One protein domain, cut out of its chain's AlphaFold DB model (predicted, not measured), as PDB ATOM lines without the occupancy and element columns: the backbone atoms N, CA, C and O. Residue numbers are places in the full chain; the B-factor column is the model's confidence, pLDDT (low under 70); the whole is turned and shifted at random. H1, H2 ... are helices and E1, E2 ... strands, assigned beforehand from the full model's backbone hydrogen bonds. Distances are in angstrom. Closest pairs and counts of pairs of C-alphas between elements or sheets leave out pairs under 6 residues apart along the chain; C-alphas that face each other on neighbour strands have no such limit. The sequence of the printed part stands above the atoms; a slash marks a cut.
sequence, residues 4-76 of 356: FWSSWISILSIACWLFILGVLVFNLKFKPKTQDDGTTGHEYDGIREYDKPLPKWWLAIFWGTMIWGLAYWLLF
ATOM      1  N   PHE A   4      61.530 -36.343  19.911       93.12
ATOM      2  CA  PHE A   4      61.412 -35.315  18.869       93.12
ATOM      3  C   PHE A   4      60.862 -33.984  19.410       93.12
ATOM      4  O   PHE A   4      61.540 -32.961  19.346       93.12
ATOM      5  N   TRP A   5      59.659 -34.002  19.992       92.75
ATOM      6  CA  TRP A   5      59.023 -32.803  20.550       92.75
ATOM      7  C   TRP A   5      59.812 -32.196  21.716       92.75
ATOM      8  O   TRP A   5      59.922 -30.976  21.815       92.75
ATOM      9  N   SER A   6      60.419 -33.041  22.555       92.31
ATOM     10  CA  SER A   6      61.268 -32.599  23.665       92.31
ATOM     11  C   SER A   6      62.501 -31.832  23.169       92.31
ATOM     12  O   SER A   6      62.782 -30.726  23.641       92.31
ATOM     13  N   SER A   7      63.204 -32.368  22.167       91.25
ATOM     14  CA  SER A   7      64.357 -31.714  21.543       91.25
ATOM     15  C   SER A   7      63.961 -30.443  20.795       91.25
ATOM     16  O   SER A   7      64.639 -29.430  20.934       91.25
ATOM     17  N   TRP A   8      62.850 -30.465  20.053       93.19
ATOM     18  CA  TRP A   8      62.342 -29.309  19.308       93.19
ATOM     19  C   TRP A   8      62.116 -28.089  20.208       93.19
ATOM     20  O   TRP A   8      62.661 -27.016  19.946       93.19
ATOM     21  N   ILE A   9      61.369 -28.262  21.305       92.31
ATOM     22  CA  ILE A   9      61.078 -27.182  22.263       92.31
ATOM     23  C   ILE A   9      62.377 -26.647  22.873       92.31
ATOM     24  O   ILE A   9      62.575 -25.434  22.952       92.31
ATOM     25  N   SER A  10      63.283 -27.548  23.250       93.50
ATOM     26  CA  SER A  10      64.554 -27.196  23.887       93.50
ATOM     27  C   SER A  10      65.448 -26.373  22.962       93.50
ATOM     28  O   SER A  10      65.954 -25.325  23.360       93.50
ATOM     29  N   ILE A  11      65.602 -26.813  21.709       95.06
ATOM     30  CA  ILE A  11      66.427 -26.128  20.708       95.06
ATOM     31  C   ILE A  11      65.873 -24.732  20.428       95.06
ATOM     32  O   ILE A  11      66.636 -23.769  20.459       95.06
ATOM     33  N   LEU A  12      64.562 -24.597  20.203       95.81
ATOM     34  CA  LEU A  12      63.955 -23.289  19.938       95.81
ATOM     35  C   LEU A  12      64.046 -22.347  21.141       95.81
ATOM     36  O   LEU A  12      64.328 -21.164  20.966       95.81
ATOM     37  N   SER A  13      63.858 -22.866  22.355       95.06
ATOM     38  CA  SER A  13      63.945 -22.068  23.584       95.06
ATOM     39  C   SER A  13      65.363 -21.540  23.802       95.06
ATOM     40  O   SER A  13      65.548 -20.344  24.030       95.06
ATOM     41  N   ILE A  14      66.376 -22.399  23.649       95.56
ATOM     42  CA  ILE A  14      67.788 -22.011  23.760       95.56
ATOM     43  C   ILE A  14      68.175 -21.044  22.635       95.56
ATOM     44  O   ILE A  14      68.832 -20.039  22.897       95.56
ATOM     45  N   ALA A  15      67.742 -21.301  21.397       97.12
ATOM     46  CA  ALA A  15      68.010 -20.415  20.267       97.12
ATOM     47  C   ALA A  15      67.399 -19.022  20.480       97.12
ATOM     48  O   ALA A  15      68.066 -18.020  20.226       97.12
ATOM     49  N   CYS A  16      66.171 -18.944  21.000       96.75
ATOM     50  CA  CYS A  16      65.518 -17.685  21.346       96.75
ATOM     51  C   CYS A  16      66.271 -16.946  22.464       96.75
ATOM     52  O   CYS A  16      66.569 -15.760  22.329       96.75
ATOM     53  N   TRP A  17      66.657 -17.651  23.530       96.94
ATOM     54  CA  TRP A  17      67.434 -17.072  24.630       96.94
ATOM     55  C   TRP A  17      68.784 -16.517  24.145       96.94
ATOM     56  O   TRP A  17      69.139 -15.377  24.452       96.94
ATOM     57  N   LEU A  18      69.506 -17.275  23.310       97.56
ATOM     58  CA  LEU A  18      70.761 -16.833  22.692       97.56
ATOM     59  C   LEU A  18      70.556 -15.662  21.728       97.56
ATOM     60  O   LEU A  18      71.399 -14.768  21.667       97.56
ATOM     61  N   PHE A  19      69.446 -15.640  20.990       98.12
ATOM     62  CA  PHE A  19      69.099 -14.529  20.110       98.12
ATOM     63  C   PHE A  19      68.851 -13.246  20.908       98.12
ATOM     64  O   PHE A  19      69.443 -12.219  20.589       98.12
ATOM     65  N   ILE A  20      68.058 -13.303  21.983       97.62
ATOM     66  CA  ILE A  20      67.809 -12.160  22.877       97.62
ATOM     67  C   ILE A  20      69.127 -11.648  23.469       97.62
ATOM     68  O   ILE A  20      69.398 -10.445  23.439       97.62
ATOM     69  N   LEU A  21      69.980 -12.559  23.946       96.88
ATOM     70  CA  LEU A  21      71.319 -12.232  24.432       96.88
ATOM     71  C   LEU A  21      72.158 -11.533  23.350       96.88
ATOM     72  O   LEU A  21      72.785 -10.505  23.609       96.88
ATOM     73  N   GLY A  22      72.152 -12.073  22.131       97.50
ATOM     74  CA  GLY A  22      72.864 -11.523  20.983       97.50
ATOM     75  C   GLY A  22      72.379 -10.125  20.606       97.50
ATOM     76  O   GLY A  22      73.201  -9.233  20.409       97.50
ATOM     77  N   VAL A  23      71.061  -9.906  20.574       96.75
ATOM     78  CA  VAL A  23      70.444  -8.600  20.303       96.75
ATOM     79  C   VAL A  23      70.821  -7.587  21.379       96.75
ATOM     80  O   VAL A  23      71.180  -6.460  21.039       96.75
ATOM     81  N   LEU A  24      70.802  -7.966  22.660       95.44
ATOM     82  CA  LEU A  24      71.224  -7.075  23.741       95.44
ATOM     83  C   LEU A  24      72.700  -6.686  23.589       95.44
ATOM     84  O   LEU A  24      73.033  -5.504  23.613       95.44
ATOM     85  N   VAL A  25      73.588  -7.665  23.391       95.81
ATOM     86  CA  VAL A  25      75.027  -7.409  23.214       95.81
ATOM     87  C   VAL A  25      75.296  -6.575  21.960       95.81
ATOM     88  O   VAL A  25      76.171  -5.709  21.987       95.81
ATOM     89  N   PHE A  26      74.550  -6.801  20.877       96.19
ATOM     90  CA  PHE A  26      74.632  -5.998  19.661       96.19
ATOM     91  C   PHE A  26      74.214  -4.549  19.924       96.19
ATOM     92  O   PHE A  26      74.995  -3.646  19.638       96.19
ATOM     93  N   ASN A  27      73.051  -4.320  20.545       93.25
ATOM     94  CA  ASN A  27      72.568  -2.977  20.887       93.25
ATOM     95  C   ASN A  27      73.531  -2.233  21.818       93.25
ATOM     96  O   ASN A  27      73.773  -1.048  21.632       93.25
ATOM     97  N   LEU A  28      74.143  -2.926  22.781       93.12
ATOM     98  CA  LEU A  28      75.132  -2.327  23.684       93.12
ATOM     99  C   LEU A  28      76.448  -1.938  22.989       93.12
ATOM    100  O   LEU A  28      77.205  -1.126  23.525       93.12
ATOM    101  N   LYS A  29      76.754  -2.531  21.830       91.94
ATOM    102  CA  LYS A  29      77.973  -2.253  21.052       91.94
ATOM    103  C   LYS A  29      77.734  -1.315  19.873       91.94
ATOM    104  O   LYS A  29      78.676  -0.649  19.441       91.94
ATOM    105  N   PHE A  30      76.522  -1.299  19.331       90.62
ATOM    106  CA  PHE A  30      76.161  -0.488  18.180       90.62
ATOM    107  C   PHE A  30      76.163   0.998  18.553       90.62
ATOM    108  O   PHE A  30      75.643   1.385  19.594       90.62
ATOM    109  N   LYS A  31      76.779   1.827  17.709       85.62
ATOM    110  CA  LYS A  31      76.852   3.281  17.889       85.62
ATOM    111  C   LYS A  31      76.387   3.964  16.603       85.62
ATOM    112  O   LYS A  31      77.154   3.970  15.634       85.62
ATOM    113  N   PRO A  32      75.148   4.477  16.546       85.06
ATOM    114  CA  PRO A  32      74.663   5.198  15.378       85.06
ATOM    115  C   PRO A  32      75.377   6.547  15.224       85.06
ATOM    116  O   PRO A  32      76.013   7.061  16.143       85.06
ATOM    117  N   LYS A  33      75.282   7.134  14.027       85.38
ATOM    118  CA  LYS A  33      75.722   8.517  13.806       85.38
ATOM    119  C   LYS A  33      74.666   9.459  14.379       85.38
ATOM    120  O   LYS A  33      73.499   9.336  14.020       85.38
ATOM    121  N   THR A  34      75.081  10.399  15.219       88.50
ATOM    122  CA  THR A  34      74.201  11.407  15.824       88.50
ATOM    123  C   THR A  34      74.527  12.800  15.300       88.50
ATOM    124  O   THR A  34      75.651  13.055  14.862       88.50
ATOM    125  N   GLN A  35      73.551  13.705  15.354       87.75
ATOM    126  CA  GLN A  35      73.780  15.138  15.169       87.75
ATOM    127  C   GLN A  35      74.413  15.761  16.426       87.75
ATOM    128  O   GLN A  35      74.512  15.112  17.472       87.75
ATOM    129  N   ASP A  36      74.817  17.030  16.332       85.88
ATOM    130  CA  ASP A  36      75.437  17.780  17.437       85.88
ATOM    131  C   ASP A  36      74.504  17.935  18.654       85.88
ATOM    132  O   ASP A  36      74.970  18.067  19.786       85.88
ATOM    133  N   ASP A  37      73.184  17.867  18.444       86.12
ATOM    134  CA  ASP A  37      72.164  17.889  19.501       86.12
ATOM    135  C   ASP A  37      71.940  16.515  20.176       86.12
ATOM    136  O   ASP A  37      71.164  16.405  21.129       86.12
ATOM    137  N   GLY A  38      72.636  15.467  19.718       85.06
ATOM    138  CA  GLY A  38      72.549  14.100  20.235       85.06
ATOM    139  C   GLY A  38      71.374  13.275  19.701       85.06
ATOM    140  O   GLY A  38      71.137  12.175  20.210       85.06
ATOM    141  N   THR A  39      70.631  13.779  18.709       91.50
ATOM    142  CA  THR A  39      69.537  13.047  18.053       91.50
ATOM    143  C   THR A  39      70.014  12.257  16.828       91.50
ATOM    144  O   THR A  39      71.089  12.504  16.276       91.50
ATOM    145  N   THR A  40      69.210  11.289  16.379       88.81
ATOM    146  CA  THR A  40      69.492  10.419  15.215       88.81
ATOM    147  C   THR A  40      69.246  11.097  13.856       88.81
ATOM    148  O   THR A  40      69.445  10.495  12.798       88.81
ATOM    149  N   GLY A  41      68.820  12.363  13.873       87.19
ATOM    150  CA  GLY A  41      68.725  13.239  12.710       87.19
ATOM    151  C   GLY A  41      67.523  13.053  11.787       87.19
ATOM    152  O   GLY A  41      67.449  13.731  10.765       87.19
ATOM    153  N   HIS A  42      66.586  12.180  12.153       89.50
ATOM    154  CA  HIS A  42      65.281  12.061  11.506       89.50
ATOM    155  C   HIS A  42      64.203  12.622  12.436       89.50
ATOM    156  O   HIS A  42      64.321  12.529  13.660       89.50
ATOM    157  N   GLU A  43      63.161  13.202  11.851       93.50
ATOM    158  CA  GLU A  43      61.998  13.709  12.572       93.50
ATOM    159  C   GLU A  43      60.745  13.031  12.032       93.50
ATOM    160  O   GLU A  43      60.512  13.006  10.821       93.50
ATOM    161  N   TYR A  44      59.950  12.479  12.942       92.62
ATOM    162  CA  TYR A  44      58.704  11.795  12.637       92.62
ATOM    163  C   TYR A  44      57.579  12.520  13.368       92.62
ATOM    164  O   TYR A  44      57.464  12.406  14.584       92.62
ATOM    165  N   ASP A  45      56.777  13.291  12.630       93.81
ATOM    166  CA  ASP A  45      55.617  14.018  13.175       93.81
ATOM    167  C   ASP A  45      55.959  14.892  14.402       93.81
ATOM    168  O   ASP A  45      55.324  14.835  15.453       93.81
ATOM    169  N   GLY A  46      57.051  15.660  14.308       92.56
ATOM    170  CA  GLY A  46      57.539  16.504  15.404       92.56
ATOM    171  C   GLY A  46      58.321  15.768  16.500       92.56
ATOM    172  O   GLY A  46      58.864  16.417  17.395       92.56
ATOM    173  N   ILE A  47      58.423  14.435  16.446       92.94
ATOM    174  CA  ILE A  47      59.175  13.619  17.406       92.94
ATOM    175  C   ILE A  47      60.569  13.313  16.851       92.94
ATOM    176  O   ILE A  47      60.729  12.898  15.701       92.94
ATOM    177  N   ARG A  48      61.591  13.490  17.693       92.12
ATOM    178  CA  ARG A  48      62.987  13.121  17.414       92.12
ATOM    179  C   ARG A  48      63.489  12.150  18.471       92.12
ATOM    180  O   ARG A  48      63.107  12.240  19.637       92.12
ATOM    181  N   GLU A  49      64.375  11.252  18.067       93.38
ATOM    182  CA  GLU A  49      64.910  10.209  18.943       93.38
ATOM    183  C   GLU A  49      66.343  10.531  19.370       93.38
ATOM    184  O   GLU A  49      67.207  10.833  18.541       93.38
ATOM    185  N   TYR A  50      66.600  10.450  20.675       92.38
ATOM    186  CA  TYR A  50      67.949  10.540  21.225       92.38
ATOM    187  C   TYR A  50      68.647   9.183  21.201       92.38
ATOM    188  O   TYR A  50      68.060   8.175  21.592       92.38
ATOM    189  N   ASP A  51      69.943   9.183  20.892       91.19
ATOM    190  CA  ASP A  51      70.808   8.029  21.138       91.19
ATOM    191  C   ASP A  51      71.400   8.125  22.555       91.19
ATOM    192  O   ASP A  51      72.436   8.752  22.797       91.19
ATOM    193  N   LYS A  52      70.681   7.576  23.543       89.75
ATOM    194  CA  LYS A  52      71.145   7.495  24.938       89.75
ATOM    195  C   LYS A  52      71.438   6.049  25.326       89.75
ATOM    196  O   LYS A  52      70.712   5.145  24.918       89.75
ATOM    197  N   PRO A  53      72.455   5.815  26.175       90.62
ATOM    198  CA  PRO A  53      72.708   4.481  26.690       90.62
ATOM    199  C   PRO A  53      71.522   3.999  27.527       90.62
ATOM    200  O   PRO A  53      70.900   4.774  28.259       90.62
ATOM    201  N   LEU A  54      71.265   2.693  27.465       94.31
ATOM    202  CA  LEU A  54      70.253   2.046  28.291       94.31
ATOM    203  C   LEU A  54      70.531   2.311  29.785       94.31
ATOM    204  O   LEU A  54      71.691   2.239  30.216       94.31
ATOM    205  N   PRO A  55      69.499   2.599  30.602       96.69
ATOM    206  CA  PRO A  55      69.688   2.839  32.026       96.69
ATOM    207  C   PRO A  55      70.377   1.655  32.715       96.69
ATOM    208  O   PRO A  55      69.984   0.502  32.543       96.69
ATOM    209  N   LYS A  56      71.389   1.930  33.550       95.88
ATOM    210  CA  LYS A  56      72.172   0.873  34.225       95.88
ATOM    211  C   LYS A  56      71.310  -0.062  35.077       95.88
ATOM    212  O   LYS A  56      71.559  -1.261  35.098       95.88
ATOM    213  N   TRP A  57      70.301   0.478  35.760       97.56
ATOM    214  CA  TRP A  57      69.370  -0.317  36.566       97.56
ATOM    215  C   TRP A  57      68.517  -1.248  35.693       97.56
ATOM    216  O   TRP A  57      68.312  -2.402  36.056       97.56
ATOM    217  N   TRP A  58      68.084  -0.778  34.516       97.44
ATOM    218  CA  TRP A  58      67.319  -1.579  33.562       97.44
ATOM    219  C   TRP A  58      68.172  -2.733  33.039       97.44
ATOM    220  O   TRP A  58      67.726  -3.875  33.034       97.44
ATOM    221  N   LEU A  59      69.433  -2.453  32.691       96.81
ATOM    222  CA  LEU A  59      70.382  -3.483  32.271       96.81
ATOM    223  C   LEU A  59      70.619  -4.518  33.367       96.81
ATOM    224  O   LEU A  59      70.640  -5.708  33.075       96.81
ATOM    225  N   ALA A  60      70.775  -4.085  34.618       97.38
ATOM    226  CA  ALA A  60      70.948  -4.998  35.743       97.38
ATOM    227  C   ALA A  60      69.751  -5.952  35.894       97.38
ATOM    228  O   ALA A  60      69.955  -7.156  36.028       97.38
ATOM    229  N   ILE A  61      68.516  -5.441  35.805       97.94
ATOM    230  CA  ILE A  61      67.304  -6.274  35.846       97.94
ATOM    231  C   ILE A  61      67.249  -7.212  34.639       97.94
ATOM    232  O   ILE A  61      66.994  -8.398  34.820       97.94
ATOM    233  N   PHE A  62      67.534  -6.722  33.428       97.88
ATOM    234  CA  PHE A  62      67.512  -7.542  32.215       97.88
ATOM    235  C   PHE A  62      68.516  -8.703  32.292       97.88
ATOM    236  O   PHE A  62      68.186  -9.847  31.992       97.88
ATOM    237  N   TRP A  63      69.746  -8.438  32.736       97.56
ATOM    238  CA  TRP A  63      70.728  -9.498  32.974       97.56
ATOM    239  C   TRP A  63      70.276 -10.452  34.082       97.56
ATOM    240  O   TRP A  63      70.427 -11.666  33.944       97.56
ATOM    241  N   GLY A  64      69.673  -9.919  35.146       98.06
ATOM    242  CA  GLY A  64      69.094 -10.704  36.232       98.06
ATOM    243  C   GLY A  64      68.017 -11.680  35.756       98.06
ATOM    244  O   GLY A  64      68.070 -12.852  36.118       98.06
ATOM    245  N   THR A  65      67.085 -11.253  34.899       97.69
ATOM    246  CA  THR A  65      66.030 -12.134  34.368       97.69
ATOM    247  C   THR A  65      66.582 -13.191  33.415       97.69
ATOM    248  O   THR A  65      66.118 -14.329  33.443       97.69
ATOM    249  N   MET A  66      67.606 -12.866  32.620       97.25
ATOM    250  CA  MET A  66      68.286 -13.841  31.760       97.25
ATOM    251  C   MET A  66      68.965 -14.947  32.574       97.25
ATOM    252  O   MET A  66      68.831 -16.125  32.238       97.25
ATOM    253  N   ILE A  67      69.659 -14.573  33.655       97.44
ATOM    254  CA  ILE A  67      70.281 -15.516  34.598       97.44
ATOM    255  C   ILE A  67      69.205 -16.334  35.319       97.44
ATOM    256  O   ILE A  67      69.327 -17.553  35.416       97.44
ATOM    257  N   TRP A  68      68.132 -15.684  35.778       97.50
ATOM    258  CA  TRP A  68      67.008 -16.356  36.426       97.50
ATOM    259  C   TRP A  68      66.340 -17.380  35.505       97.50
ATOM    260  O   TRP A  68      66.031 -18.477  35.953       97.50
ATOM    261  N   GLY A  69      66.175 -17.076  34.215       95.81
ATOM    262  CA  GLY A  69      65.634 -18.021  33.235       95.81
ATOM    263  C   GLY A  69      66.473 -19.296  33.115       95.81
ATOM    264  O   GLY A  69      65.921 -20.394  33.137       95.81
ATOM    265  N   LEU A  70      67.806 -19.168  33.071       94.75
ATOM    266  CA  LEU A  70      68.704 -20.329  33.080       94.75
ATOM    267  C   LEU A  70      68.621 -21.112  34.395       94.75
ATOM    268  O   LEU A  70      68.569 -22.339  34.372       94.75
ATOM    269  N   ALA A  71      68.593 -20.414  35.533       95.94
ATOM    270  CA  ALA A  71      68.428 -21.049  36.836       95.94
ATOM    271  C   ALA A  71      67.099 -21.815  36.915       95.94
ATOM    272  O   ALA A  71      67.072 -22.956  37.363       95.94
ATOM    273  N   TYR A  72      66.011 -21.236  36.406       95.38
ATOM    274  CA  TYR A  72      64.697 -21.869  36.374       95.38
ATOM    275  C   TYR A  72      64.691 -23.134  35.509       95.38
ATOM    276  O   TYR A  72      64.131 -24.148  35.914       95.38
ATOM    277  N   TRP A  73      65.369 -23.111  34.356       93.94
ATOM    278  CA  TRP A  73      65.518 -24.300  33.514       93.94
ATOM    279  C   TRP A  73      66.312 -25.437  34.169       93.94
ATOM    280  O   TRP A  73      66.098 -26.601  33.835       93.94
ATOM    281  N   LEU A  74      67.235 -25.111  35.078       93.69
ATOM    282  CA  LEU A  74      67.950 -26.105  35.879       93.69
ATOM    283  C   LEU A  74      67.077 -26.646  37.016       93.69
ATOM    284  O   LEU A  74      67.102 -27.843  37.283       93.69
ATOM    285  N   LEU A  75      66.315 -25.776  37.681       94.56
ATOM    286  CA  LEU A  75      65.486 -26.127  38.835       94.56
ATOM    287  C   LEU A  75      64.286 -27.001  38.455       94.56
ATOM    288  O   LEU A  75      64.027 -27.994  39.129       94.56
ATOM    289  N   PHE A  76      63.606 -26.673  37.357       94.81
ATOM    290  CA  PHE A  76      62.295 -27.219  37.006       94.81
ATOM    291  C   PHE A  76      62.303 -27.975  35.664       94.81
ATOM    292  O   PHE A  76      63.192 -27.752  34.833       94.81
TER     293      PHE A  76
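AT A GLANCE: This is residues 4 to 76 of the 356 residues of the protein "Cytochrome c oxidase subunit III" of Moraxella lincolnii (UniProt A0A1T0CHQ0). Two long helices, H1 and H2, run side by side in opposite directions with few contacts between them, and a small hairpin of two strands, E1 and E2, sits beyond one end of the pair. The printed part has 73 residues, in the order H1, E1, E2, H2, with an antiparallel sheet, E1 - E2, and is mostly helix. It is extended, with a radius of gyration of the C-alphas of 17.7 A and spans of 53 by 27 by 22 A.

HOW THE PARTS SIT: H1, residues 4 to 29, and H2, residues 56 to 75, are close but not clearly touching; their closest C-alphas, of Trp 17 and Met 66, are 7.9 A apart. They run opposite ways at a shallow tilt of 17 degrees. In both helices every O i to N i+4 pair is within hydrogen-bond range. E1, residues 39 to 44, and E2, residues 47 to 50, form an antiparallel hairpin, with N 40 and O 49 3.0 A apart, within hydrogen-bond range. H1 and E2 are apart, as are E1 and H2.

IN THESE COORDINATES: H1 begins at C-alpha 4, (61.412, -35.315, 18.869), and is 37.0 A long. E1 measures 12.2 A and E2 10.1 A. H2, 28.2 A long, ends at C-alpha 75, (65.486, -26.127, 38.835).

THE WHOLE: The C-alphas farthest apart, of Phe 4 and Asp 36, are 54.9 A apart. The printed part has no cut and no long link, and no printed residue is under 70 in pLDDT.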